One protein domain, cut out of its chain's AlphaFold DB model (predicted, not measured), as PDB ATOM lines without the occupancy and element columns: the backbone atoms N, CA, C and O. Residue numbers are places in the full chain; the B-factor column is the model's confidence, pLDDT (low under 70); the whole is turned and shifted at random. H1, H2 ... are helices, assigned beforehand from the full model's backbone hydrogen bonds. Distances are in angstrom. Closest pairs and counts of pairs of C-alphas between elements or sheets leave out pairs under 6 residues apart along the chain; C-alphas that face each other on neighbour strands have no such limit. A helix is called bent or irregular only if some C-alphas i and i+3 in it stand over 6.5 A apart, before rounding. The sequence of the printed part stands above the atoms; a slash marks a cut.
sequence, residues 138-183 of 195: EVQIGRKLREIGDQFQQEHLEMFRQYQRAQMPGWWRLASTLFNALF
ATOM      1  N   GLU A 138      56.064 -44.411 -36.604       87.25
ATOM      2  CA  GLU A 138      56.561 -43.547 -37.680       87.25
ATOM      3  C   GLU A 138      55.486 -43.199 -38.723       87.25
ATOM      4  O   GLU A 138      55.374 -42.046 -39.135       87.25
ATOM      5  N   VAL A 139      54.615 -44.150 -39.083       88.69
ATOM      6  CA  VAL A 139      53.465 -43.903 -39.976       88.69
ATOM      7  C   VAL A 139      52.458 -42.970 -39.299       88.69
ATOM      8  O   VAL A 139      51.913 -42.071 -39.942       88.69
ATOM      9  N   GLN A 140      52.244 -43.128 -37.990       89.25
ATOM     10  CA  GLN A 140      51.382 -42.235 -37.213       89.25
ATOM     11  C   GLN A 140      51.961 -40.812 -37.122       89.25
ATOM     12  O   GLN A 140      51.219 -39.843 -37.302       89.25
ATOM     13  N   ILE A 141      53.275 -40.675 -36.910       92.44
ATOM     14  CA  ILE A 141      53.986 -39.388 -36.917       92.44
ATOM     15  C   ILE A 141      53.899 -38.743 -38.303       92.44
ATOM     16  O   ILE A 141      53.461 -37.600 -38.405       92.44
ATOM     17  N   GLY A 142      54.221 -39.468 -39.379       95.19
ATOM     18  CA  GLY A 142      54.132 -38.962 -40.751       95.19
ATOM     19  C   GLY A 142      52.718 -38.508 -41.127       95.19
ATOM     20  O   GLY A 142      52.540 -37.450 -41.735       95.19
ATOM     21  N   ARG A 143      51.689 -39.250 -40.690       94.38
ATOM     22  CA  ARG A 143      50.282 -38.856 -40.852       94.38
ATOM     23  C   ARG A 143      49.947 -37.585 -40.067       94.38
ATOM     24  O   ARG A 143      49.281 -36.710 -40.615       94.38
ATOM     25  N   LYS A 144      50.419 -37.454 -38.821       96.44
ATOM     26  CA  LYS A 144      50.162 -36.269 -37.988       96.44
ATOM     27  C   LYS A 144      50.902 -35.028 -38.496       96.44
ATOM     28  O   LYS A 144      50.326 -33.946 -38.493       96.44
ATOM     29  N   LEU A 145      52.135 -35.179 -38.981       96.69
ATOM     30  CA  LEU A 145      52.896 -34.100 -39.618       96.69
ATOM     31  C   LEU A 145      52.206 -33.603 -40.892       96.69
ATOM     32  O   LEU A 145      52.119 -32.394 -41.090       96.69
ATOM     33  N   ARG A 146      51.652 -34.510 -41.711       94.88
ATOM     34  CA  ARG A 146      50.828 -34.131 -42.869       94.88
ATOM     35  C   ARG A 146      49.590 -33.344 -42.441       94.88
ATOM     36  O   ARG A 146      49.382 -32.250 -42.938       94.88
ATOM     37  N   GLU A 147      48.832 -33.848 -41.467       94.94
ATOM     38  CA  GLU A 147      47.632 -33.174 -40.949       94.94
ATOM     39  C   GLU A 147      47.930 -31.758 -40.414       94.94
ATOM     40  O   GLU A 147      47.188 -30.822 -40.702       94.94
ATOM     41  N   ILE A 148      49.033 -31.582 -39.677       95.88
ATOM     42  CA  ILE A 148      49.471 -30.272 -39.162       95.88
ATOM     43  C   ILE A 148      49.930 -29.356 -40.306       95.88
ATOM     44  O   ILE A 148      49.602 -28.170 -40.305       95.88
ATOM     45  N   GLY A 149      50.658 -29.886 -41.294       95.19
ATOM     46  CA  GLY A 149      51.076 -29.136 -42.480       95.19
ATOM     47  C   GLY A 149      49.889 -28.650 -43.315       95.19
ATOM     48  O   GLY A 149      49.846 -27.481 -43.699       95.19
ATOM     49  N   ASP A 150      48.896 -29.516 -43.525       94.94
ATOM     50  CA  ASP A 150      47.660 -29.199 -44.244       94.94
ATOM     51  C   ASP A 150      46.846 -28.125 -43.499       94.94
ATOM     52  O   ASP A 150      46.371 -27.175 -44.125       94.94
ATOM     53  N   GLN A 151      46.724 -28.228 -42.168       92.25
ATOM     54  CA  GLN A 151      46.067 -27.217 -41.324       92.25
ATOM     55  C   GLN A 151      46.795 -25.869 -41.376       92.25
ATOM     56  O   GLN A 151      46.159 -24.842 -41.612       92.25
ATOM     57  N   PHE A 152      48.124 -25.863 -41.230       93.31
ATOM     58  CA  PHE A 152      48.929 -24.643 -41.297       93.31
ATOM     59  C   PHE A 152      48.821 -23.958 -42.665       93.31
ATOM     60  O   PHE A 152      48.653 -22.741 -42.734       93.31
ATOM     61  N   GLN A 153      48.870 -24.718 -43.767       85.62
ATOM     62  CA  GLN A 153      48.675 -24.150 -45.102       85.62
ATOM     63  C   GLN A 153      47.273 -23.559 -45.273       85.62
ATOM     64  O   GLN A 153      47.147 -22.473 -45.836       85.62
ATOM     65  N   GLN A 154      46.230 -24.231 -44.776       88.50
ATOM     66  CA  GLN A 154      44.856 -23.728 -44.840       88.50
ATOM     67  C   GLN A 154      44.698 -22.429 -44.044       88.50
ATOM     68  O   GLN A 154      44.315 -21.418 -44.629       88.50
ATOM     69  N   GLU A 155      45.074 -22.409 -42.762       88.06
ATOM     70  CA  GLU A 155      44.965 -21.222 -41.903       88.06
ATOM     71  C   GLU A 155      45.767 -20.038 -42.463       88.06
ATOM     72  O   GLU A 155      45.259 -18.918 -42.562       88.06
ATOM     73  N   HIS A 156      47.006 -20.279 -42.904       85.69
ATOM     74  CA  HIS A 156      47.873 -19.219 -43.406       85.69
ATOM     75  C   HIS A 156      47.381 -18.667 -44.758       85.69
ATOM     76  O   HIS A 156      47.391 -17.451 -44.966       85.69
ATOM     77  N   LEU A 157      46.866 -19.520 -45.655       84.88
ATOM     78  CA  LEU A 157      46.230 -19.080 -46.904       84.88
ATOM     79  C   LEU A 157      44.884 -18.387 -46.665       84.88
ATOM     80  O   LEU A 157      44.551 -17.458 -47.402       84.88
ATOM     81  N   GLU A 158      44.102 -18.800 -45.671       83.94
ATOM     82  CA  GLU A 158      42.854 -18.133 -45.301       83.94
ATOM     83  C   GLU A 158      43.115 -16.747 -44.723       83.94
ATOM     84  O   GLU A 158      42.539 -15.776 -45.220       83.94
ATOM     85  N   MET A 159      44.042 -16.626 -43.770       79.75
ATOM     86  CA  MET A 159      44.478 -15.342 -43.225       79.75
ATOM     87  C   MET A 159      45.011 -14.427 -44.335       79.75
ATOM     88  O   MET A 159      44.600 -13.270 -44.431       79.75
ATOM     89  N   PHE A 160      45.847 -14.950 -45.237       80.06
ATOM     90  CA  PHE A 160      46.378 -14.193 -46.370       80.06
ATOM     91  C   PHE A 160      45.280 -13.753 -47.354       80.06
ATOM     92  O   PHE A 160      45.255 -12.595 -47.766       80.06
ATOM     93  N   ARG A 161      44.319 -14.623 -47.693       77.88
ATOM     94  CA  ARG A 161      43.172 -14.285 -48.562       77.88
ATOM     95  C   ARG A 161      42.227 -13.274 -47.914       77.88
ATOM     96  O   ARG A 161      41.700 -12.407 -48.614       77.88
ATOM     97  N   GLN A 162      41.990 -13.375 -46.607       79.38
ATOM     98  CA  GLN A 162      41.194 -12.407 -45.852       79.38
ATOM     99  C   GLN A 162      41.904 -11.050 -45.806       79.38
ATOM    100  O   GLN A 162      41.286 -10.042 -46.146       79.38
ATOM    101  N   TYR A 163      43.204 -11.030 -45.500       73.94
ATOM    102  CA  TYR A 163      44.033  -9.827 -45.522       73.94
ATOM    103  C   TYR A 163      44.052  -9.179 -46.910       73.94
ATOM    104  O   TYR A 163      43.739  -7.999 -47.028       73.94
ATOM    105  N   GLN A 164      44.293  -9.950 -47.977       69.88
ATOM    106  CA  GLN A 164      44.220  -9.452 -49.353       69.88
ATOM    107  C   GLN A 164      42.847  -8.856 -49.683       69.88
ATOM    108  O   GLN A 164      42.784  -7.767 -50.240       69.88
ATOM    109  N   ARG A 165      41.733  -9.516 -49.336       67.94
ATOM    110  CA  ARG A 165      40.383  -9.002 -49.641       67.94
ATOM    111  C   ARG A 165      40.012  -7.759 -48.832       67.94
ATOM    112  O   ARG A 165      39.424  -6.838 -49.397       67.94
ATOM    113  N   ALA A 166      40.334  -7.737 -47.540       69.88
ATOM    114  CA  ALA A 166      40.047  -6.616 -46.645       69.88
ATOM    115  C   ALA A 166      40.957  -5.410 -46.927       69.88
ATOM    116  O   ALA A 166      40.514  -4.266 -46.849       69.88
ATOM    117  N   GLN A 167      42.210  -5.672 -47.296       67.31
ATOM    118  CA  GLN A 167      43.243  -4.677 -47.549       67.31
ATOM    119  C   GLN A 167      43.597  -4.554 -49.038       67.31
ATOM    120  O   GLN A 167      44.726  -4.206 -49.344       67.31
ATOM    121  N   MET A 168      42.665  -4.764 -49.982       69.31
ATOM    122  CA  MET A 168      42.811  -4.168 -51.322       69.31
ATOM    123  C   MET A 168      42.578  -2.662 -51.169       69.31
ATOM    124  O   MET A 168      41.415  -2.262 -51.017       69.31
ATOM    125  N   PRO A 169      43.610  -1.796 -51.203       79.31
ATOM    126  CA  PRO A 169      43.386  -0.376 -50.977       79.31
ATOM    127  C   PRO A 169      42.493   0.202 -52.080       79.31
ATOM    128  O   PRO A 169      42.556  -0.236 -53.231       79.31
ATOM    129  N   GLY A 170      41.696   1.229 -51.769       80.19
ATOM    130  CA  GLY A 170      40.851   1.886 -52.778       80.19
ATOM    131  C   GLY A 170      41.648   2.368 -53.999       80.19
ATOM    132  O   GLY A 170      41.184   2.246 -55.132       80.19
ATOM    133  N   TRP A 171      42.896   2.802 -53.780       88.75
ATOM    134  CA  TRP A 171      43.820   3.185 -54.849       88.75
ATOM    135  C   TRP A 171      44.220   2.020 -55.762       88.75
ATOM    136  O   TRP A 171      44.470   2.258 -56.932       88.75
ATOM    137  N   TRP A 172      44.236   0.771 -55.289       87.44
ATOM    138  CA  TRP A 172      44.555  -0.407 -56.111       87.44
ATOM    139  C   TRP A 172      43.422  -0.728 -57.083       87.44
ATOM    140  O   TRP A 172      43.674  -1.123 -58.217       87.44
ATOM    141  N   ARG A 173      42.165  -0.504 -56.669       85.75
ATOM    142  CA  ARG A 173      41.007  -0.587 -57.573       85.75
ATOM    143  C   ARG A 173      41.039   0.533 -58.611       85.75
ATOM    144  O   ARG A 173      40.764   0.274 -59.772       85.75
ATOM    145  N   LEU A 174      41.419   1.750 -58.212       90.62
ATOM    146  CA  LEU A 174      41.614   2.860 -59.151       90.62
ATOM    147  C   LEU A 174      42.793   2.606 -60.106       90.62
ATOM    148  O   LEU A 174      42.698   2.900 -61.290       90.62
ATOM    149  N   ALA A 175      43.889   2.031 -59.611       89.81
ATOM    150  CA  ALA A 175      45.053   1.674 -60.412       89.81
ATOM    151  C   ALA A 175      44.728   0.545 -61.393       89.81
ATOM    152  O   ALA A 175      45.152   0.616 -62.540       89.81
ATOM    153  N   SER A 176      43.939  -0.460 -60.995       85.75
ATOM    154  CA  SER A 176      43.522  -1.525 -61.907       85.75
ATOM    155  C   SER A 176      42.495  -1.046 -62.937       85.75
ATOM    156  O   SER A 176      42.576  -1.474 -64.087       85.75
ATOM    157  N   THR A 177      41.577  -0.130 -62.603       89.56
ATOM    158  CA  THR A 177      40.688   0.472 -63.615       89.56
ATOM    159  C   THR A 177      41.445   1.396 -64.564       89.56
ATOM    160  O   THR A 177      41.239   1.282 -65.768       89.56
ATOM    161  N   LEU A 178      42.375   2.232 -64.076       92.56
ATOM    162  CA  LEU A 178      43.266   3.007 -64.951       92.56
ATOM    163  C   LEU A 178      44.100   2.083 -65.839       92.56
ATOM    164  O   LEU A 178      44.179   2.313 -67.038       92.56
ATOM    165  N   PHE A 179      44.696   1.029 -65.283       88.12
ATOM    166  CA  PHE A 179      45.532   0.102 -66.040       88.12
ATOM    167  C   PHE A 179      44.748  -0.582 -67.165       88.12
ATOM    168  O   PHE A 179      45.232  -0.610 -68.287       88.12
ATOM    169  N   ASN A 180      43.518  -1.044 -66.910       85.69
ATOM    170  CA  ASN A 180      42.656  -1.608 -67.957       85.69
ATOM    171  C   ASN A 180      42.130  -0.557 -68.958       85.69
ATOM    172  O   ASN A 180      41.757  -0.919 -70.067       85.69
ATOM    173  N   ALA A 181      42.084   0.729 -68.590       87.50
ATOM    174  CA  ALA A 181      41.695   1.815 -69.494       87.50
ATOM    175  C   ALA A 181      42.860   2.313 -70.373       87.50
ATOM    176  O   ALA A 181      42.644   2.655 -71.531       87.50
ATOM    177  N   LEU A 182      44.086   2.353 -69.835       88.94
ATOM    178  CA  LEU A 182      45.312   2.711 -70.564       88.94
ATOM    179  C   LEU A 182      45.822   1.546 -71.420       88.94
ATOM    180  O   LEU A 182      46.306   1.755 -72.529       88.94
ATOM    181  N   PHE A 183      45.697   0.328 -70.900       83.44
ATOM    182  CA  PHE A 183      45.975  -0.918 -71.595       83.44
ATOM    183  C   PHE A 183      44.672  -1.716 -71.658       83.44
ATOM    184  O   PHE A 183      44.477  -2.622 -70.840       83.44
TER     185      PHE A 183
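What this domain is: This is residues 138 to 183 of the 195 residues of an uncharacterized protein of Astyanax mexicanus (UniProt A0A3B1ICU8). Picture an open L: one long helix, H1, makes the long arm, and a shorter helix, H2, turns off beyond its end as the short arm, with nothing folded back between the two. A tight link at the corner joins the arms, and both stand free along their length. The printed part has 46 residues with two named helices, H1 then H2 along the chain, and no named strand; the class is all helix. It is extended, with a radius of gyration of the C-alphas of 18.8 A, and it spans 58 by 21 by 6 A.

Where its parts are: Find C-alpha 138 at (56.561, -43.547, -37.680); there H1, residues 138 to 166, begins, and it runs 41.4 A to C-alpha 166 at (40.047, -6.616, -46.645), mostly toward higher y. Then look at C-alpha 170 at (40.851, 1.886, -52.778), where H2, residues 170 to 182, begins; it runs 18.4 A to C-alpha 182 at (45.312, 2.711, -70.564), with z falling while y hardly changes.

How they stand to each other: Start from H1 and go through residues 167 to 169, the tight link, to reach H2. The two helices are apart, with no C-alpha of the one within 8 A of the other. Neither helix is bent. Check the backbone O of residue i against N of residue i+4: in H1 and H2 every such pair is within hydrogen-bond range.

The domain as a whole: Look at the C-alphas of Glu 138 and Leu 182 for the two farthest apart, at 57.9 A. The printed part has no cut, and no link is long. In the B-factor column the mean pLDDT of the printed part is 86.0; it drops under 70 at residues 164 to 168, of which 164 to 166 belong to H1.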